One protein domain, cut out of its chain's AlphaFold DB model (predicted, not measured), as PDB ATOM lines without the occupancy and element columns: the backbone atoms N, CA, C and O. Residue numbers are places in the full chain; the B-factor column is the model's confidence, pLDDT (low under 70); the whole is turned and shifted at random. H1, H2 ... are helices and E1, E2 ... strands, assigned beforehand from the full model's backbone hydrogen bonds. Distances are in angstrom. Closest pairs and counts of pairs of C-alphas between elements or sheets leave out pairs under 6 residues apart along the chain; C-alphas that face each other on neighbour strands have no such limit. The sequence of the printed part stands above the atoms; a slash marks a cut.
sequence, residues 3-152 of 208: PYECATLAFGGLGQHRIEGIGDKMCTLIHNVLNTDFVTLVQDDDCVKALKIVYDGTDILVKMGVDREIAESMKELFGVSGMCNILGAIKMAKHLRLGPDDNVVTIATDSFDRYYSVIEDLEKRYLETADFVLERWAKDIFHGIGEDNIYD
ATOM      1  N   PRO A   3     -53.344   9.746  38.377       97.56
ATOM      2  CA  PRO A   3     -53.020   8.456  37.780       97.56
ATOM      3  C   PRO A   3     -53.907   8.198  36.560       97.56
ATOM      4  O   PRO A   3     -55.123   8.380  36.629       97.56
ATOM      5  N   TYR A   4     -53.327   7.724  35.459       97.19
ATOM      6  CA  TYR A   4     -54.088   7.350  34.263       97.19
ATOM      7  C   TYR A   4     -55.166   6.304  34.577       97.19
ATOM      8  O   TYR A   4     -56.303   6.397  34.113       97.19
ATOM      9  N   GLU A   5     -54.837   5.351  35.444       97.06
ATOM     10  CA  GLU A   5     -55.722   4.275  35.880       97.06
ATOM     11  C   GLU A   5     -56.891   4.794  36.741       97.06
ATOM     12  O   GLU A   5     -57.918   4.124  36.866       97.06
ATOM     13  N   CYS A   6     -56.772   5.997  37.311       96.62
ATOM     14  CA  CYS A   6     -57.784   6.641  38.147       96.62
ATOM     15  C   CYS A   6     -57.994   8.110  37.748       96.62
ATOM     16  O   CYS A   6     -57.880   9.026  38.560       96.62
ATOM     17  N   ALA A   7     -58.323   8.315  36.473       96.12
ATOM     18  CA  ALA A   7     -58.548   9.623  35.864       96.12
ATOM     19  C   ALA A   7     -59.884  10.273  36.290       96.12
ATOM     20  O   ALA A   7     -60.817  10.449  35.492       96.12
ATOM     21  N   THR A   8     -60.021  10.553  37.585       96.06
ATOM     22  CA  THR A   8     -61.253  11.044  38.207       96.06
ATOM     23  C   THR A   8     -61.627  12.438  37.713       96.06
ATOM     24  O   THR A   8     -62.778  12.656  37.339       96.06
ATOM     25  N   LEU A   9     -60.682  13.378  37.668       96.31
ATOM     26  CA  LEU A   9     -60.953  14.751  37.246       96.31
ATOM     27  C   LEU A   9     -61.099  14.863  35.727       96.31
ATOM     28  O   LEU A   9     -61.955  15.610  35.251       96.31
ATOM     29  N   ALA A  10     -60.300  14.122  34.955       95.69
ATOM     30  CA  ALA A  10     -60.336  14.193  33.499       95.69
ATOM     31  C   ALA A  10     -61.656  13.656  32.919       95.69
ATOM     32  O   ALA A  10     -62.280  14.309  32.068       95.69
ATOM     33  N   PHE A  11     -62.095  12.472  33.367       92.56
ATOM     34  CA  PHE A  11     -63.290  11.811  32.828       92.56
ATOM     35  C   PHE A  11     -64.031  10.880  33.806       92.56
ATOM     36  O   PHE A  11     -64.864  10.082  33.372       92.56
ATOM     37  N   GLY A  12     -63.791  10.987  35.116       92.81
ATOM     38  CA  GLY A  12     -64.529  10.231  36.136       92.81
ATOM     39  C   GLY A  12     -64.102   8.767  36.291       92.81
ATOM     40  O   GLY A  12     -64.908   7.946  36.728       92.81
ATOM     41  N   GLY A  13     -62.868   8.417  35.916       92.50
ATOM     42  CA  GLY A  13     -62.300   7.080  36.126       92.50
ATOM     43  C   GLY A  13     -62.004   6.791  37.605       92.50
ATOM     44  O   GLY A  13     -61.544   7.675  38.323       92.50
ATOM     45  N   LEU A  14     -62.257   5.551  38.053       92.75
ATOM     46  CA  LEU A  14     -62.163   5.121  39.466       92.75
ATOM     47  C   LEU A  14     -61.341   3.825  39.661       92.75
ATOM     48  O   LEU A  14     -61.622   3.022  40.564       92.75
ATOM     49  N   GLY A  15     -60.373   3.567  38.776       94.00
ATOM     50  CA  GLY A  15     -59.540   2.365  38.825       94.00
ATOM     51  C   GLY A  15     -58.583   2.332  40.019       94.00
ATOM     52  O   GLY A  15     -58.597   3.200  40.887       94.00
ATOM     53  N   GLN A  16     -57.799   1.262  40.108       94.88
ATOM     54  CA  GLN A  16     -56.752   1.111  41.122       94.88
ATOM     55  C   GLN A  16     -55.405   1.473  40.506       94.88
ATOM     56  O   GLN A  16     -55.166   1.150  39.345       94.88
ATOM     57  N   HIS A  17     -54.536   2.101  41.291       95.50
ATOM     58  CA  HIS A  17     -53.203   2.523  40.867       95.50
ATOM     59  C   HIS A  17     -52.194   2.364  42.006       95.50
ATOM     60  O   HIS A  17     -52.567   2.210  43.169       95.50
ATOM     61  N   ARG A  18     -50.907   2.432  41.664       93.50
ATOM     62  CA  ARG A  18     -49.764   2.308  42.589       93.50
ATOM     63  C   ARG A  18     -49.167   3.634  43.043       93.50
ATOM     64  O   ARG A  18     -48.234   3.640  43.836       93.50
ATOM     65  N   ILE A  19     -49.662   4.759  42.529       94.38
ATOM     66  CA  ILE A  19     -49.184   6.080  42.953       94.38
ATOM     67  C   ILE A  19     -49.772   6.428  44.325       94.38
ATOM     68  O   ILE A  19     -50.880   6.949  44.409       94.38
ATOM     69  N   GLU A  20     -49.049   6.123  45.396       89.94
ATOM     70  CA  GLU A  20     -49.500   6.409  46.760       89.94
ATOM     71  C   GLU A  20     -49.568   7.923  47.040       89.94
ATOM     72  O   GLU A  20     -48.715   8.703  46.607       89.94
ATOM     73  N   GLY A  21     -50.607   8.340  47.771       88.69
ATOM     74  CA  GLY A  21     -50.801   9.724  48.222       88.69
ATOM     75  C   GLY A  21     -51.594  10.643  47.284       88.69
ATOM     76  O   GLY A  21     -51.834  11.793  47.648       88.69
ATOM     77  N   ILE A  22     -52.018  10.174  46.106       93.31
ATOM     78  CA  ILE A  22     -52.904  10.913  45.186       93.31
ATOM     79  C   ILE A  22     -53.996   9.988  44.630       93.31
ATOM     80  O   ILE A  22     -53.903   8.781  44.793       93.31
ATOM     81  N   GLY A  23     -54.985  10.527  43.904       91.12
ATOM     82  CA  GLY A  23     -55.929   9.699  43.136       91.12
ATOM     83  C   GLY A  23     -57.067   9.074  43.952       91.12
ATOM     84  O   GLY A  23     -57.513   7.972  43.650       91.12
ATOM     85  N   ASP A  24     -57.598   9.789  44.948       87.88
ATOM     86  CA  ASP A  24     -58.609   9.293  45.904       87.88
ATOM     87  C   ASP A  24     -60.016   9.030  45.322       87.88
ATOM     88  O   ASP A  24     -60.996   8.959  46.065       87.88
ATOM     89  N   LYS A  25     -60.158   8.890  43.996       94.19
ATOM     90  CA  LYS A  25     -61.437   8.607  43.310       94.19
ATOM     91  C   LYS A  25     -62.507   9.686  43.482       94.19
ATOM     92  O   LYS A  25     -63.675   9.453  43.178       94.19
ATOM     93  N   MET A  26     -62.113  10.861  43.963       94.75
ATOM     94  CA  MET A  26     -62.988  12.003  44.202       94.75
ATOM     95  C   MET A  26     -62.267  13.309  43.866       94.75
ATOM     96  O   MET A  26     -61.051  13.428  44.020       94.75
ATOM     97  N   CYS A  27     -63.022  14.336  43.483       96.06
ATOM     98  CA  CYS A  27     -62.531  15.706  43.523       96.06
ATOM     99  C   CYS A  27     -62.481  16.173  44.981       96.06
ATOM    100  O   CYS A  27     -63.522  16.365  45.606       96.06
ATOM    101  N   THR A  28     -61.288  16.378  45.542       95.25
ATOM    102  CA  THR A  28     -61.117  16.822  46.934       95.25
ATOM    103  C   THR A  28     -61.912  18.102  47.223       95.25
ATOM    104  O   THR A  28     -61.898  19.047  46.430       95.25
ATOM    105  N   LEU A  29     -62.586  18.183  48.378       96.19
ATOM    106  CA  LEU A  29     -63.447  19.321  48.731       96.19
ATOM    107  C   LEU A  29     -62.697  20.657  48.675       96.19
ATOM    108  O   LEU A  29     -63.133  21.589  48.003       96.19
ATOM    109  N   ILE A  30     -61.526  20.707  49.313       95.38
ATOM    110  CA  ILE A  30     -60.685  21.906  49.429       95.38
ATOM    111  C   ILE A  30     -59.887  22.234  48.157       95.38
ATOM    112  O   ILE A  30     -59.124  23.194  48.137       95.38
ATOM    113  N   HIS A  31     -60.039  21.458  47.078       96.12
ATOM    114  CA  HIS A  31     -59.391  21.768  45.806       96.12
ATOM    115  C   HIS A  31     -60.092  22.952  45.135       96.12
ATOM    116  O   HIS A  31     -61.219  22.811  44.653       96.12
ATOM    117  N   ASN A  32     -59.431  24.109  45.067       97.12
ATOM    118  CA  ASN A  32     -59.913  25.229  44.264       97.12
ATOM    119  C   ASN A  32     -59.747  24.927  42.765       97.12
ATOM    120  O   ASN A  32     -58.722  25.232  42.155       97.12
ATOM    121  N   VAL A  33     -60.781  24.327  42.172       96.31
ATOM    122  CA  VAL A  33     -60.796  23.916  40.759       96.31
ATOM    123  C   VAL A  33     -60.707  25.096  39.783       96.31
ATOM    124  O   VAL A  33     -60.324  24.910  38.626       96.31
ATOM    125  N   LEU A  34     -60.986  26.326  40.237       96.44
ATOM    126  CA  LEU A  34     -60.830  27.533  39.420       96.44
ATOM    127  C   LEU A  34     -59.368  27.767  39.027       96.44
ATOM    128  O   LEU A  34     -59.122  28.228  37.918       96.44
ATOM    129  N   ASN A  35     -58.412  27.332  39.850       96.56
ATOM    130  CA  ASN A  35     -56.976  27.465  39.582       96.56
ATOM    131  C   ASN A  35     -56.396  26.319  38.726       96.56
ATOM    132  O   ASN A  35     -55.207  26.313  38.427       96.56
ATOM    133  N   THR A  36     -57.207  25.325  38.342       97.12
ATOM    134  CA  THR A  36     -56.736  24.143  37.599       97.12
ATOM    135  C   THR A  36     -56.840  24.337  36.092       97.12
ATOM    136  O   THR A  36     -57.901  24.098  35.515       97.12
ATOM    137  N   ASP A  37     -55.771  24.760  35.430       97.94
ATOM    138  CA  ASP A  37     -55.799  24.965  33.975       97.94
ATOM    139  C   ASP A  37     -55.690  23.667  33.180       97.94
ATOM    140  O   ASP A  37     -56.363  23.511  32.166       97.94
ATOM    141  N   PHE A  38     -54.892  22.719  33.667       98.06
ATOM    142  CA  PHE A  38     -54.688  21.434  33.014       98.06
ATOM    143  C   PHE A  38     -54.789  20.287  34.014       98.06
ATOM    144  O   PHE A  38     -54.331  20.384  35.155       98.06
ATOM    145  N   VAL A  39     -55.348  19.172  33.554       97.81
ATOM    146  CA  VAL A  39     -55.234  17.870  34.215       97.81
ATOM    147  C   VAL A  39     -54.479  16.953  33.267       97.81
ATOM    148  O   VAL A  39     -54.897  16.749  32.132       97.81
ATOM    149  N   THR A  40     -53.364  16.407  33.738       97.75
ATOM    150  CA  THR A  40     -52.511  15.511  32.952       97.75
ATOM    151  C   THR A  40     -52.434  14.164  33.638       97.75
ATOM    152  O   THR A  40     -52.226  14.102  34.858       97.75
ATOM    153  N   LEU A  41     -52.613  13.114  32.841       97.81
ATOM    154  CA  LEU A  41     -52.555  11.734  33.298       97.81
ATOM    155  C   LEU A  41     -51.139  11.182  33.167       97.81
ATOM    156  O   LEU A  41     -50.456  11.431  32.168       97.81
ATOM    157  N   VAL A  42     -50.725  10.405  34.163       97.62
ATOM    158  CA  VAL A  42     -49.446   9.685  34.174       97.62
ATOM    159  C   VAL A  42     -49.716   8.238  34.570       97.62
ATOM    160  O   VAL A  42     -50.472   7.993  35.508       97.62
ATOM    161  N   GLN A  43     -49.136   7.283  33.841       97.06
ATOM    162  CA  GLN A  43     -49.292   5.861  34.153       97.06
ATOM    163  C   GLN A  43     -48.587   5.527  35.468       97.06
ATOM    164  O   GLN A  43     -47.454   5.961  35.709       97.06
ATOM    165  N   ASP A  44     -49.248   4.752  36.323       96.75
ATOM    166  CA  ASP A  44     -48.700   4.390  37.628       96.75
ATOM    167  C   ASP A  44     -47.394   3.591  37.527       96.75
ATOM    168  O   ASP A  44     -46.434   3.865  38.247       96.75
ATOM    169  N   ASP A  45     -47.327   2.648  36.592       96.75
ATOM    170  CA  ASP A  45     -46.169   1.785  36.401       96.75
ATOM    171  C   ASP A  45     -44.956   2.562  35.865       96.75
ATOM    172  O   ASP A  45     -43.828   2.263  36.254       96.75
ATOM    173  N   ASP A  46     -45.170   3.612  35.066       97.62
ATOM    174  CA  ASP A  46     -44.095   4.518  34.641       97.62
ATOM    175  C   ASP A  46     -43.528   5.308  35.825       97.62
ATOM    176  O   ASP A  46     -42.316   5.501  35.907       97.62
ATOM    177  N   CYS A  47     -44.363   5.701  36.792       97.62
ATOM    178  CA  CYS A  47     -43.898   6.373  38.008       97.62
ATOM    179  C   CYS A  47     -43.026   5.443  38.866       97.62
ATOM    180  O   CYS A  47     -41.981   5.858  39.367       97.62
ATOM    181  N   VAL A  48     -43.426   4.176  39.012       97.44
ATOM    182  CA  VAL A  48     -42.665   3.175  39.782       97.44
ATOM    183  C   VAL A  48     -41.347   2.816  39.081       97.44
ATOM    184  O   VAL A  48     -40.304   2.723  39.730       97.44
ATOM    185  N   LYS A  49     -41.351   2.671  37.751       97.81
ATOM    186  CA  LYS A  49     -40.123   2.473  36.962       97.81
ATOM    187  C   LYS A  49     -39.196   3.684  37.028       97.81
ATOM    188  O   LYS A  49     -37.994   3.503  37.195       97.81
ATOM    189  N   ALA A  50     -39.734   4.901  36.924       97.62
ATOM    190  CA  ALA A  50     -38.963   6.132  37.078       97.62
ATOM    191  C   ALA A  50     -38.267   6.170  38.441       97.62
ATOM    192  O   ALA A  50     -37.077   6.467  38.510       97.62
ATOM    193  N   LEU A  51     -38.976   5.769  39.500       97.31
ATOM    194  CA  LEU A  51     -38.410   5.677  40.841       97.31
ATOM    195  C   LEU A  51     -37.234   4.690  40.893       97.31
ATOM    196  O   LEU A  51     -36.168   5.037  41.392       97.31
ATOM    197  N   LYS A  52     -37.392   3.494  40.307       97.25
ATOM    198  CA  LYS A  52     -36.317   2.489  40.197       97.25
ATOM    199  C   LYS A  52     -35.094   3.023  39.451       97.25
ATOM    200  O   LYS A  52     -33.968   2.798  39.884       97.25
ATOM    201  N   ILE A  53     -35.305   3.735  38.342       97.44
ATOM    202  CA  ILE A  53     -34.220   4.333  37.552       97.44
ATOM    203  C   ILE A  53     -33.480   5.395  38.364       97.44
ATOM    204  O   ILE A  53     -32.256   5.429  38.325       97.44
ATOM    205  N   VAL A  54     -34.190   6.257  39.094       97.00
ATOM    206  CA  VAL A  54     -33.542   7.294  39.910       97.00
ATOM    207  C   VAL A  54     -32.757   6.682  41.069       97.00
ATOM    208  O   VAL A  54     -31.659   7.147  41.370       97.00
ATOM    209  N   TYR A  55     -33.277   5.616  41.674       96.44
ATOM    210  CA  TYR A  55     -32.643   4.949  42.807       96.44
ATOM    211  C   TYR A  55     -31.387   4.146  42.408       96.44
ATOM    212  O   TYR A  55     -30.314   4.339  42.986       96.44
ATOM    213  N   ASP A  56     -31.479   3.300  41.374       95.94
ATOM    214  CA  ASP A  56     -30.395   2.374  40.991       95.94
ATOM    215  C   ASP A  56     -29.613   2.796  39.741       95.94
ATOM    216  O   ASP A  56     -28.463   2.406  39.548       95.94
ATOM    217  N   GLY A  57     -30.213   3.611  38.878       95.94
ATOM    218  CA  GLY A  57     -29.722   3.911  37.535       95.94
ATOM    219  C   GLY A  57     -28.806   5.128  37.435       95.94
ATOM    220  O   GLY A  57     -28.854   5.823  36.423       95.94
ATOM    221  N   THR A  58     -27.960   5.413  38.430       96.88
ATOM    222  CA  THR A  58     -27.064   6.593  38.408       96.88
ATOM    223  C   THR A  58     -26.258   6.688  37.112       96.88
ATOM    224  O   THR A  58     -26.254   7.731  36.464       96.88
ATOM    225  N   ASP A  59     -25.627   5.596  36.678       97.50
ATOM    226  CA  ASP A  59     -24.832   5.596  35.444       97.50
ATOM    227  C   ASP A  59     -25.690   5.793  34.185       97.50
ATOM    228  O   ASP A  59     -25.214   6.319  33.179       97.50
ATOM    229  N   ILE A  60     -26.964   5.406  34.237       97.00
ATOM    230  CA  ILE A  60     -27.930   5.604  33.154       97.00
ATOM    231  C   ILE A  60     -28.313   7.083  33.074       97.00
ATOM    232  O   ILE A  60     -28.261   7.662  31.991       97.00
ATOM    233  N   LEU A  61     -28.613   7.718  34.212       97.06
ATOM    234  CA  LEU A  61     -28.885   9.156  34.282       97.06
ATOM    235  C   LEU A  61     -27.682   9.982  33.808       97.06
ATOM    236  O   LEU A  61     -27.850  10.929  33.039       97.06
ATOM    237  N   VAL A  62     -26.464   9.577  34.179       97.56
ATOM    238  CA  VAL A  62     -25.229  10.223  33.708       97.56
ATOM    239  C   VAL A  62     -25.077  10.106  32.192       97.56
ATOM    240  O   VAL A  62     -24.786  11.097  31.523       97.56
ATOM    241  N   LYS A  63     -25.347   8.932  31.606       96.06
ATOM    242  CA  LYS A  63     -25.369   8.762  30.139       96.06
ATOM    243  C   LYS A  63     -26.438   9.619  29.455       96.06
ATOM    244  O   LYS A  63     -26.274   9.963  28.287       96.06
ATOM    245  N   MET A  64     -27.519   9.956  30.158       94.44
ATOM    246  CA  MET A  64     -28.576  10.853  29.674       94.44
ATOM    247  C   MET A  64     -28.237  12.341  29.842       94.44
ATOM    248  O   MET A  64     -29.010  13.184  29.395       94.44
ATOM    249  N   GLY A  65     -27.079  12.672  30.423       95.31
ATOM    250  CA  GLY A  65     -26.583  14.042  30.551       95.31
ATOM    251  C   GLY A  65     -26.823  14.689  31.914       95.31
ATOM    252  O   GLY A  65     -26.569  15.882  32.058       95.31
ATOM    253  N   VAL A  66     -27.295  13.934  32.911       96.31
ATOM    254  CA  VAL A  66     -27.368  14.416  34.298       96.31
ATOM    255  C   VAL A  66     -25.965  14.394  34.904       96.31
ATOM    256  O   VAL A  66     -25.226  13.426  34.736       96.31
ATOM    257  N   ASP A  67     -25.582  15.451  35.616       98.12
ATOM    258  CA  ASP A  67     -24.323  15.446  36.363       98.12
ATOM    259  C   ASP A  67     -24.307  14.312  37.407       98.12
ATOM    260  O   ASP A  67     -25.336  14.000  38.014       98.12
ATOM    261  N   ARG A  68     -23.148  13.674  37.618       97.88
ATOM    262  CA  ARG A  68     -23.044  12.519  38.521       97.88
ATOM    263  C   ARG A  68     -23.399  12.875  39.960       97.88
ATOM    264  O   ARG A  68     -24.127  12.109  40.584       97.88
ATOM    265  N   GLU A  69     -22.925  14.010  40.468       97.94
ATOM    266  CA  GLU A  69     -23.202  14.424  41.846       97.94
ATOM    267  C   GLU A  69     -24.704  14.672  42.031       97.94
ATOM    268  O   GLU A  69     -25.293  14.256  43.030       97.94
ATOM    269  N   ILE A  70     -25.358  15.256  41.021       97.25
ATOM    270  CA  ILE A  70     -26.815  15.438  41.008       97.25
ATOM    271  C   ILE A  70     -27.528  14.080  40.982       97.25
ATOM    272  O   ILE A  70     -28.413  13.845  41.805       97.25
ATOM    273  N   ALA A  71     -27.139  13.171  40.084       97.19
ATOM    274  CA  ALA A  71     -27.734  11.837  39.974       97.19
ATOM    275  C   ALA A  71     -27.612  11.027  41.275       97.19
ATOM    276  O   ALA A  71     -28.565  10.363  41.677       97.19
ATOM    277  N   GLU A  72     -26.471  11.107  41.959       97.44
ATOM    278  CA  GLU A  72     -26.257  10.462  43.258       97.44
ATOM    279  C   GLU A  72     -27.101  11.109  44.360       97.44
ATOM    280  O   GLU A  72     -27.706  10.395  45.160       97.44
ATOM    281  N   SER A  73     -27.217  12.442  44.364       96.38
ATOM    282  CA  SER A  73     -28.022  13.164  45.357       96.38
ATOM    283  C   SER A  73     -29.514  12.834  45.290       96.38
ATOM    284  O   SER A  73     -30.200  12.935  46.302       96.38
ATOM    285  N   MET A  74     -30.019  12.427  44.121       95.50
ATOM    286  CA  MET A  74     -31.445  12.201  43.883       95.50
ATOM    287  C   MET A  74     -31.963  10.849  44.366       95.50
ATOM    288  O   MET A  74     -33.178  10.707  44.503       95.50
ATOM    289  N   LYS A  75     -31.078   9.875  44.619       95.25
ATOM    290  CA  LYS A  75     -31.455   8.472  44.854       95.25
ATOM    291  C   LYS A  75     -32.598   8.317  45.849       95.25
ATOM    292  O   LYS A  75     -33.560   7.614  45.576       95.25
ATOM    293  N   GLU A  76     -32.514   9.015  46.975       94.75
ATOM    294  CA  GLU A  76     -33.452   8.848  48.087       94.75
ATOM    295  C   GLU A  76     -34.468   9.996  48.217       94.75
ATOM    296  O   GLU A  76     -35.287   9.998  49.137       94.75
ATOM    297  N   LEU A  77     -34.449  10.976  47.306       94.50
ATOM    298  CA  LEU A  77     -35.224  12.215  47.456       94.50
ATOM    299  C   LEU A  77     -36.712  12.078  47.144       94.50
ATOM    300  O   LEU A  77     -37.480  12.963  47.514       94.50
ATOM    301  N   PHE A  78     -37.115  11.023  46.442       95.69
ATOM    302  CA  PHE A  78     -38.439  10.959  45.840       95.69
ATOM    303  C   PHE A  78     -39.193   9.686  46.211       95.69
ATOM    304  O   PHE A  78     -38.605   8.613  46.313       95.69
ATOM    305  N   GLY A  79     -40.510   9.814  46.338       96.19
ATOM    306  CA  GLY A  79     -41.477   8.726  46.273       96.19
ATOM    307  C   GLY A  79     -42.139   8.594  44.899       96.19
ATOM    308  O   GLY A  79     -41.828   9.318  43.946       96.19
ATOM    309  N   VAL A  80     -43.107   7.679  44.793       96.75
ATOM    310  CA  VAL A  80     -43.811   7.384  43.527       96.75
ATOM    311  C   VAL A  80     -44.643   8.582  43.049       96.75
ATOM    312  O   VAL A  80     -44.646   8.898  41.858       96.75
ATOM    313  N   SER A  81     -45.324   9.295  43.951       96.62
ATOM    314  CA  SER A  81     -46.075  10.513  43.602       96.62
ATOM    315  C   SER A  81     -45.159  11.687  43.247       96.62
ATOM    316  O   SER A  81     -45.486  12.460  42.345       96.62
ATOM    317  N   GLY A  82     -43.966  11.767  43.843       96.75
ATOM    318  CA  GLY A  82     -42.905  12.671  43.396       96.75
ATOM    319  C   GLY A  82     -42.492  12.406  41.944       96.75
ATOM    320  O   GLY A  82     -42.413  13.337  41.142       96.75
ATOM    321  N   MET A  83     -42.320  11.136  41.560       97.31
ATOM    322  CA  MET A  83     -42.062  10.770  40.161       97.31
ATOM    323  C   MET A  83     -43.227  11.128  39.240       97.31
ATOM    324  O   MET A  83     -42.996  11.702  38.179       97.31
ATOM    325  N   CYS A  84     -44.473  10.889  39.656       97.88
ATOM    326  CA  CYS A  84     -45.654  11.344  38.913       97.88
ATOM    327  C   CYS A  84     -45.600  12.856  38.644       97.88
ATOM    328  O   CYS A  84     -45.817  13.301  37.515       97.88
ATOM    329  N   ASN A  85     -45.220  13.641  39.655       97.56
ATOM    330  CA  ASN A  85     -45.072  15.088  39.548       97.56
ATOM    331  C   ASN A  85     -43.971  15.520  38.571       97.56
ATOM    332  O   ASN A  85     -44.164  16.472  37.810       97.56
ATOM    333  N   ILE A  86     -42.837  14.819  38.544       96.88
ATOM    334  CA  ILE A  86     -41.741  15.089  37.602       96.88
ATOM    335  C   ILE A  86     -42.131  14.699  36.174       96.88
ATOM    336  O   ILE A  86     -41.943  15.488  35.250       96.88
ATOM    337  N   LEU A  87     -42.728  13.523  35.976       97.69
ATOM    338  CA  LEU A  87     -43.181  13.082  34.653       97.69
ATOM    339  C   LEU A  87     -44.269  14.008  34.100       97.69
ATOM    340  O   LEU A  87     -44.212  14.411  32.938       97.69
ATOM    341  N   GLY A  88     -45.211  14.426  34.947       97.50
ATOM    342  CA  GLY A  88     -46.206  15.435  34.603       97.50
ATOM    343  C   GLY A  88     -45.582  16.785  34.237       97.50
ATOM    344  O   GLY A  88     -46.015  17.411  33.273       97.50
ATOM    345  N   ALA A  89     -44.534  17.211  34.946       97.25
ATOM    346  CA  ALA A  89     -43.788  18.430  34.636       97.25
ATOM    347  C   ALA A  89     -43.083  18.351  33.270       97.25
ATOM    348  O   ALA A  89     -43.227  19.268  32.464       97.25
ATOM    349  N   ILE A  90     -42.400  17.241  32.963       96.25
ATOM    350  CA  ILE A  90     -41.766  17.005  31.650       96.25
ATOM    351  C   ILE A  90     -42.816  17.055  30.535       96.25
ATOM    352  O   ILE A  90     -42.626  17.702  29.504       96.25
ATOM    353  N   LYS A  91     -43.950  16.391  30.757       97.12
ATOM    354  CA  LYS A  91     -45.072  16.328  29.820       97.12
ATOM    355  C   LYS A  91     -45.684  17.706  29.560       97.12
ATOM    356  O   LYS A  91     -45.907  18.070  28.407       97.12
ATOM    357  N   MET A  92     -45.880  18.505  30.608       97.50
ATOM    358  CA  MET A  92     -46.381  19.876  30.480       97.50
ATOM    359  C   MET A  92     -45.364  20.827  29.851       97.50
ATOM    360  O   MET A  92     -45.764  21.678  29.063       97.50
ATOM    361  N   ALA A  93     -44.068  20.667  30.130       96.81
ATOM    362  CA  ALA A  93     -43.021  21.459  29.492       96.81
ATOM    363  C   ALA A  93     -43.017  21.264  27.970       96.81
ATOM    364  O   ALA A  93     -42.964  22.239  27.222       96.81
ATOM    365  N   LYS A  94     -43.171  20.011  27.513       96.00
ATOM    366  CA  LYS A  94     -43.340  19.675  26.090       96.00
ATOM    367  C   LYS A  94     -44.616  20.298  25.516       96.00
ATOM    368  O   LYS A  94     -44.542  21.054  24.551       96.00
ATOM    369  N   HIS A  95     -45.759  20.067  26.165       97.25
ATOM    370  CA  HIS A  95     -47.066  20.551  25.708       97.25
ATOM    371  C   HIS A  95     -47.155  22.075  25.578       97.25
ATOM    372  O   HIS A  95     -47.688  22.603  24.601       97.25
ATOM    373  N   LEU A  96     -46.606  22.797  26.557       96.81
ATOM    374  CA  LEU A  96     -46.574  24.258  26.571       96.81
ATOM    375  C   LEU A  96     -45.423  24.835  25.736       96.81
ATOM    376  O   LEU A  96     -45.345  26.051  25.586       96.81
ATOM    377  N   ARG A  97     -44.571  23.974  25.159       96.75
ATOM    378  CA  ARG A  97     -43.398  24.339  24.351       96.75
ATOM    379  C   ARG A  97     -42.445  25.273  25.092       96.75
ATOM    380  O   ARG A  97     -41.966  26.250  24.518       96.75
ATOM    381  N   LEU A  98     -42.200  24.961  26.360       97.19
ATOM    382  CA  LEU A  98     -41.294  25.723  27.206       97.19
ATOM    383  C   LEU A  98     -39.858  25.612  26.686       97.19
ATOM    384  O   LEU A  98     -39.406  24.537  26.277       97.19
ATOM    385  N   GLY A  99     -39.165  26.742  26.670       95.75
ATOM    386  CA  GLY A  99     -37.773  26.868  26.271       95.75
ATOM    387  C   GLY A  99     -36.799  26.725  27.446       95.75
ATOM    388  O   GLY A  99     -37.209  26.552  28.590       95.75
ATOM    389  N   PRO A 100     -35.488  26.829  27.179       94.56
ATOM    390  CA  PRO A 100     -34.451  26.731  28.210       94.56
ATOM    391  C   PRO A 100     -34.496  27.857  29.258       94.56
ATOM    392  O   PRO A 100     -33.932  27.691  30.334       94.56
ATOM    393  N   ASP A 101     -35.154  28.979  28.952       96.75
ATOM    394  CA  ASP A 101     -35.296  30.129  29.856       96.75
ATOM    395  C   ASP A 101     -36.584  30.075  30.703       96.75
ATOM    396  O   ASP A 101     -36.806  30.932  31.563       96.75
ATOM    397  N   ASP A 102     -37.444  29.079  30.469       97.56
ATOM    398  CA  ASP A 102     -38.700  28.904  31.191       97.56
ATOM    399  C   ASP A 102     -38.509  28.004  32.418       97.56
ATOM    400  O   ASP A 102     -37.897  26.938  32.360       97.56
ATOM    401  N   ASN A 103     -39.094  28.412  33.545       96.00
ATOM    402  CA  ASN A 103     -39.007  27.654  34.789       96.00
ATOM    403  C   ASN A 103     -40.207  26.724  34.959       96.00
ATOM    404  O   ASN A 103     -41.359  27.152  34.868       96.00
ATOM    405  N   VAL A 104     -39.935  25.471  35.323       96.56
ATOM    406  CA  VAL A 104     -40.953  24.515  35.768       96.56
ATOM    407  C   VAL A 104     -40.702  24.181  37.228       96.56
ATOM    408  O   VAL A 104     -39.655  23.648  37.585       96.56
ATOM    409  N   VAL A 105     -41.678  24.490  38.078       96.75
ATOM    410  CA  VAL A 105     -41.649  24.133  39.498       96.75
ATOM    411  C   VAL A 105     -42.581  22.950  39.712       96.75
ATOM    412  O   VAL A 105     -43.738  22.980  39.298       96.75
ATOM    413  N   THR A 106     -42.071  21.905  40.357       95.50
ATOM    414  CA  THR A 106     -42.837  20.705  40.701       95.50
ATOM    415  C   THR A 106     -42.587  20.307  42.155       95.50
ATOM    416  O   THR A 106     -41.698  20.854  42.808       95.50
ATOM    417  N   ILE A 107     -43.402  19.395  42.682       94.00
ATOM    418  CA  ILE A 107     -43.433  19.050  44.108       94.00
ATOM    419  C   ILE A 107     -42.904  17.628  44.308       94.00
ATOM    420  O   ILE A 107     -43.459  16.677  43.761       94.00
ATOM    421  N   ALA A 108     -41.881  17.478  45.148       92.19
ATOM    422  CA  ALA A 108     -41.477  16.196  45.719       92.19
ATOM    423  C   ALA A 108     -42.173  16.030  47.075       92.19
ATOM    424  O   ALA A 108     -41.941  16.808  47.998       92.19
ATOM    425  N   THR A 109     -43.097  15.080  47.157       90.12
ATOM    426  CA  THR A 109     -44.014  14.912  48.295       90.12
ATOM    427  C   THR A 109     -43.370  14.213  49.482       90.12
ATOM    428  O   THR A 109     -43.648  14.554  50.630       90.12
ATOM    429  N   ASP A 110     -42.524  13.228  49.204       92.50
ATOM    430  CA  ASP A 110     -41.884  12.352  50.174       92.50
ATOM    431  C   ASP A 110     -40.631  11.690  49.582       92.50
ATOM    432  O   ASP A 110     -40.371  11.780  48.382       92.50
ATOM    433  N   SER A 111     -39.847  11.063  50.459       93.06
ATOM    434  CA  SER A 111     -38.590  10.370  50.175       93.06
ATOM    435  C   SER A 111     -38.776   8.875  49.892       93.06
ATOM    436  O   SER A 111     -39.843   8.300  50.121       93.06
ATOM    437  N   PHE A 112     -37.707   8.234  49.415       92.88
ATOM    438  CA  PHE A 112     -37.703   6.829  48.991       92.88
ATOM    439  C   PHE A 112     -37.881   5.815  50.138       92.88
ATOM    440  O   PHE A 112     -38.301   4.684  49.904       92.88
ATOM    441  N   ASP A 113     -37.600   6.199  51.385       90.94
ATOM    442  CA  ASP A 113     -37.548   5.330  52.573       90.94
ATOM    443  C   ASP A 113     -38.817   4.497  52.838       90.94
ATOM    444  O   ASP A 113     -38.769   3.499  53.559       90.94
ATOM    445  N   ARG A 114     -39.949   4.868  52.232       88.44
ATOM    446  CA  ARG A 114     -41.233   4.161  52.344       88.44
ATOM    447  C   ARG A 114     -41.487   3.127  51.238       88.44
ATOM    448  O   ARG A 114     -42.439   2.363  51.354       88.44
ATOM    449  N   TYR A 115     -40.661   3.073  50.191       92.69
ATOM    450  CA  TYR A 115     -41.008   2.422  48.916       92.69
ATOM    451  C   TYR A 115     -40.235   1.135  48.596       92.69
ATOM    452  O   TYR A 115     -40.379   0.595  47.499       92.69
ATOM    453  N   TYR A 116     -39.477   0.581  49.547       92.44
ATOM    454  CA  TYR A 116     -38.748  -0.682  49.352       92.44
ATOM    455  C   TYR A 116     -39.650  -1.826  48.857       92.44
ATOM    456  O   TYR A 116     -39.324  -2.494  47.880       92.44
ATOM    457  N   SER A 117     -40.824  -2.010  49.467       93.06
ATOM    458  CA  SER A 117     -41.779  -3.058  49.078       93.06
ATOM    459  C   SER A 117     -42.375  -2.846  47.683       93.06
ATOM    460  O   SER A 117     -42.667  -3.817  46.987       93.06
ATOM    461  N   VAL A 118     -42.539  -1.589  47.259       93.25
ATOM    462  CA  VAL A 118     -43.017  -1.238  45.915       93.25
ATOM    463  C   VAL A 118     -41.972  -1.615  44.867       93.25
ATOM    464  O   VAL A 118     -42.322  -2.155  43.815       93.25
ATOM    465  N   ILE A 119     -40.688  -1.392  45.163       94.50
ATOM    466  CA  ILE A 119     -39.590  -1.823  44.294       94.50
ATOM    467  C   ILE A 119     -39.467  -3.351  44.262       94.50
ATOM    468  O   ILE A 119     -39.343  -3.920  43.180       94.50
ATOM    469  N   GLU A 120     -39.591  -4.037  45.399       94.12
ATOM    470  CA  GLU A 120     -39.610  -5.505  45.419       94.12
ATOM    471  C   GLU A 120     -40.785  -6.092  44.614       94.12
ATOM    472  O   GLU A 120     -40.636  -7.125  43.961       94.12
ATOM    473  N   ASP A 121     -41.969  -5.469  44.659       94.56
ATOM    474  CA  ASP A 121     -43.110  -5.874  43.829       94.56
ATOM    475  C   ASP A 121     -42.824  -5.660  42.338       94.56
ATOM    476  O   ASP A 121     -43.084  -6.552  41.529       94.56
ATOM    477  N   LEU A 122     -42.232  -4.517  41.968       95.06
ATOM    478  CA  LEU A 122     -41.782  -4.260  40.599       95.06
ATOM    479  C   LEU A 122     -40.849  -5.383  40.119       95.06
ATOM    480  O   LEU A 122     -41.073  -5.953  39.052       95.06
ATOM    481  N   GLU A 123     -39.853  -5.756  40.917       94.00
ATOM    482  CA  GLU A 123     -38.888  -6.807  40.574       94.00
ATOM    483  C   GLU A 123     -39.514  -8.204  40.476       94.00
ATOM    484  O   GLU A 123     -39.039  -9.030  39.703       94.00
ATOM    485  N   LYS A 124     -40.615  -8.475  41.186       94.94
ATOM    486  CA  LYS A 124     -41.377  -9.732  41.041       94.94
ATOM    487  C   LYS A 124     -42.235  -9.764  39.776       94.94
ATOM    488  O   LYS A 124     -42.513 -10.845  39.257       94.94
ATOM    489  N   ARG A 125     -42.701  -8.606  39.298       93.88
ATOM    490  CA  ARG A 125     -43.556  -8.490  38.100       93.88
ATOM    491  C   ARG A 125     -42.767  -8.542  36.796       93.88
ATOM    492  O   ARG A 125     -43.323  -8.943  35.775       93.88
ATOM    493  N   TYR A 126     -41.506  -8.127  36.823       92.31
ATOM    494  CA  TYR A 126     -40.630  -8.090  35.655       92.31
ATOM    495  C   TYR A 126     -39.629  -9.248  35.670       92.31
ATOM    496  O   TYR A 126     -39.170  -9.674  36.720       92.31
ATOM    497  N   LEU A 127     -39.289  -9.770  34.485       88.00
ATOM    498  CA  LEU A 127     -38.331 -10.877  34.358       88.00
ATOM    499  C   LEU A 127     -36.914 -10.476  34.785       88.00
ATOM    500  O   LEU A 127     -36.187 -11.289  35.347       88.00
ATOM    501  N   GLU A 128     -36.527  -9.233  34.497       90.31
ATOM    502  CA  GLU A 128     -35.241  -8.666  34.880       90.31
ATOM    503  C   GLU A 128     -35.333  -7.138  34.983       90.31
ATOM    504  O   GLU A 128     -36.103  -6.490  34.269       90.31
ATOM    505  N   THR A 129     -34.516  -6.569  35.863       91.94
ATOM    506  CA  THR A 129     -34.356  -5.122  36.079       91.94
ATOM    507  C   THR A 129     -32.894  -4.704  35.901       91.94
ATOM    508  O   THR A 129     -32.424  -3.760  36.528       91.94
ATOM    509  N   ALA A 130     -32.163  -5.427  35.044       92.81
ATOM    510  CA  ALA A 130     -30.769  -5.148  34.719       92.81
ATOM    511  C   ALA A 130     -30.601  -3.795  34.003       92.81
ATOM    512  O   ALA A 130     -31.540  -3.277  33.394       92.81
ATOM    513  N   ASP A 131     -29.379  -3.258  34.002       91.81
ATOM    514  CA  ASP A 131     -29.066  -1.919  33.484       91.81
ATOM    515  C   ASP A 131     -29.600  -1.645  32.075       91.81
ATOM    516  O   ASP A 131     -30.076  -0.549  31.805       91.81
ATOM    517  N   PHE A 132     -29.567  -2.624  31.167       93.69
ATOM    518  CA  PHE A 132     -30.065  -2.422  29.802       93.69
ATOM    519  C   PHE A 132     -31.597  -2.273  29.743       93.69
ATOM    520  O   PHE A 132     -32.115  -1.570  28.872       93.69
ATOM    521  N   VAL A 133     -32.325  -2.907  30.669       96.19
ATOM    522  CA  VAL A 133     -33.776  -2.734  30.825       96.19
ATOM    523  C   VAL A 133     -34.069  -1.368  31.423       96.19
ATOM    524  O   VAL A 133     -34.902  -0.644  30.881       96.19
ATOM    525  N   LEU A 134     -33.343  -0.979  32.473       96.44
ATOM    526  CA  LEU A 134     -33.472   0.352  33.069       96.44
ATOM    527  C   LEU A 134     -33.127   1.457  32.062       96.44
ATOM    528  O   LEU A 134     -33.823   2.464  32.003       96.44
ATOM    529  N   GLU A 135     -32.115   1.260  31.213       96.69
ATOM    530  CA  GLU A 135     -31.737   2.215  30.167       96.69
ATOM    531  C   GLU A 135     -32.844   2.361  29.118       96.69
ATOM    532  O   GLU A 135     -33.142   3.473  28.672       96.69
ATOM    533  N   ARG A 136     -33.490   1.253  28.738       96.62
ATOM    534  CA  ARG A 136     -34.660   1.292  27.859       96.62
ATOM    535  C   ARG A 136     -35.814   2.047  28.518       96.62
ATOM    536  O   ARG A 136     -36.358   2.953  27.897       96.62
ATOM    537  N   TRP A 137     -36.158   1.714  29.761       97.44
ATOM    538  CA  TRP A 137     -37.219   2.408  30.491       97.44
ATOM    539  C   TRP A 137     -36.925   3.899  30.639       97.44
ATOM    540  O   TRP A 137     -37.817   4.707  30.427       97.44
ATOM    541  N   ALA A 138     -35.683   4.286  30.922       97.00
ATOM    542  CA  ALA A 138     -35.307   5.689  31.052       97.00
ATOM    543  C   ALA A 138     -35.500   6.466  29.741       97.00
ATOM    544  O   ALA A 138     -36.009   7.589  29.754       97.00
ATOM    545  N   LYS A 139     -35.167   5.850  28.597       96.00
ATOM    546  CA  LYS A 139     -35.450   6.418  27.269       96.00
ATOM    547  C   LYS A 139     -36.952   6.540  27.024       96.00
ATOM    548  O   LYS A 139     -37.393   7.611  26.620       96.00
ATOM    549  N   ASP A 140     -37.719   5.489  27.295       95.88
ATOM    550  CA  ASP A 140     -39.166   5.465  27.053       95.88
ATOM    551  C   ASP A 140     -39.906   6.479  27.954       95.88
ATOM    552  O   ASP A 140     -40.771   7.214  27.482       95.88
ATOM    553  N   ILE A 141     -39.508   6.591  29.225       96.62
ATOM    554  CA  ILE A 141     -40.205   7.381  30.250       96.62
ATOM    555  C   ILE A 141     -39.775   8.851  30.259       96.62
ATOM    556  O   ILE A 141     -40.626   9.731  30.262       96.62
ATOM    557  N   PHE A 142     -38.478   9.173  30.260       95.50
ATOM    558  CA  PHE A 142     -38.056  10.579  30.377       95.50
ATOM    559  C   PHE A 142     -37.980  11.276  29.014       95.50
ATOM    560  O   PHE A 142     -38.454  12.403  28.853       95.50
ATOM    561  N   HIS A 143     -37.428  10.609  27.996       91.69
ATOM    562  CA  HIS A 143     -37.341  11.183  26.649       91.69
ATOM    563  C   HIS A 143     -38.601  10.905  25.824       91.69
ATOM    564  O   HIS A 143     -39.097  11.811  25.148       91.69
ATOM    565  N   GLY A 144     -39.134   9.686  25.913       92.19
ATOM    566  CA  GLY A 144     -40.240   9.186  25.102       92.19
ATOM    567  C   GLY A 144     -41.633   9.627  25.547       92.19
ATOM    568  O   GLY A 144     -42.558   9.531  24.743       92.19
ATOM    569  N   ILE A 145     -41.798  10.162  26.765       92.69
ATOM    570  CA  ILE A 145     -43.112  10.625  27.233       92.69
ATOM    571  C   ILE A 145     -43.687  11.690  26.289       92.69
ATOM    572  O   ILE A 145     -43.072  12.735  26.048       92.69
ATOM    573  N   GLY A 146     -44.848  11.386  25.709       92.31
ATOM    574  CA  GLY A 146     -45.545  12.239  24.748       92.31
ATOM    575  C   GLY A 146     -46.452  13.274  25.411       92.31
ATOM    576  O   GLY A 146     -46.464  13.420  26.630       92.31
ATOM    577  N   GLU A 147     -47.253  13.968  24.603       94.38
ATOM    578  CA  GLU A 147     -48.228  14.994  25.031       94.38
ATOM    579  C   GLU A 147     -49.683  14.477  25.063       94.38
ATOM    580  O   GLU A 147     -50.636  15.242  25.185       94.38
ATOM    581  N   ASP A 148     -49.875  13.166  24.929       94.44
ATOM    582  CA  ASP A 148     -51.163  12.482  25.067       94.44
ATOM    583  C   ASP A 148     -51.775  12.675  26.467       94.44
ATOM    584  O   ASP A 148     -51.061  12.945  27.421       94.44
ATOM    585  N   ASN A 149     -53.087  12.495  26.633       96.06
ATOM    586  CA  ASN A 149     -53.738  12.517  27.954       96.06
ATOM    587  C   ASN A 149     -53.548  13.818  28.772       96.06
ATOM    588  O   ASN A 149     -53.482  13.791  30.005       96.06
ATOM    589  N   ILE A 150     -53.478  14.958  28.082       97.94
ATOM    590  CA  ILE A 150     -53.537  16.299  28.672       97.94
ATOM    591  C   ILE A 150     -54.920  16.886  28.390       97.94
ATOM    592  O   ILE A 150     -55.363  16.942  27.243       97.94
ATOM    593  N   TYR A 151     -55.598  17.328  29.442       97.81
ATOM    594  CA  TYR A 151     -56.951  17.867  29.384       97.81
ATOM    595  C   TYR A 151     -56.931  19.343  29.774       97.81
ATOM    596  O   TYR A 151     -56.482  19.691  30.866       97.81
ATOM    597  N   ASP A 152     -57.425  20.200  28.881       97.75
ATOM    598  CA  ASP A 152     -57.536  21.644  29.095       97.75
ATOM    599  C   ASP A 152     -58.846  21.976  29.820       97.75
ATOM    600  O   ASP A 152     -59.938  21.662  29.343       97.75
TER     601      ASP A 152
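What this domain is: This is residues 3 to 152 of the 208 residues of the protein "Pyridoxal-5'-phosphate-dependent protein subunit beta" of Clostridia bacterium (UniProt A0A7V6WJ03). A cluster of crossed helices, with H2 in its middle and H5, H6 and H7 packed on it, has the hairpin of H3 and H4 at one end; a small sheet of two strands, E1 and E2, lies at the other with short H1 beside it. H5 packs on both H2 and E1. The printed part has 150 residues, with seven named helices and two named strands in the order H1, E1, H2, H3, H4, H5, H6, H7, E2; the class is mostly helix and the sheet is antiparallel. The whole is compact, with a radius of gyration of the C-alphas of 15.6 A and spans of 42 by 39 by 24 A.

Where its parts are: H1, residues 8 to 11, begins at C-alpha 8, (-61.253, 11.044, 38.207). E1 is residues 38 to 42. H2, residues 44 to 56, measures 18.7 A from first to last C-alpha. H3 is residues 58 to 63 and H4 residues 68 to 73. H5, residues 80 to 95, measures 22.4 A, H6, residues 116 to 125, 14.5 A, and H7, residues 131 to 143, 16.9 A. E2, residues 150 to 152, ends at C-alpha 152, (-57.536, 21.644, 29.095).

How they stand to each other: The hub H2 touches H5 about perpendicular, at 75 degrees, closest at the C-alphas of Cys 47 and Met 83, 5.2 A. It touches H7 at a steep tilt of 56 degrees, opposite ways, closest at C-alphas 53 and 134, 6.0 A. With residues 48 to 52 alone it touches H6, closest at C-alphas 52 and 119, 6.8 A. H3 and H4 form a helical hairpin. In antiparallel E1 and E2, N 39 and O 151 are within hydrogen-bond range at 3.0 A. H1 touches no helix. Every O i to N i+4 pair is within hydrogen-bond range in H2 to H7; H1 is too short for one.

The domain as a whole: The C-alphas farthest apart, of Leu 34 and Leu 127, are 44.8 A apart. The printed part has no cut. The links H1 to E1 and H5 to H6 are long. No printed residue is under 70 in pLDDT.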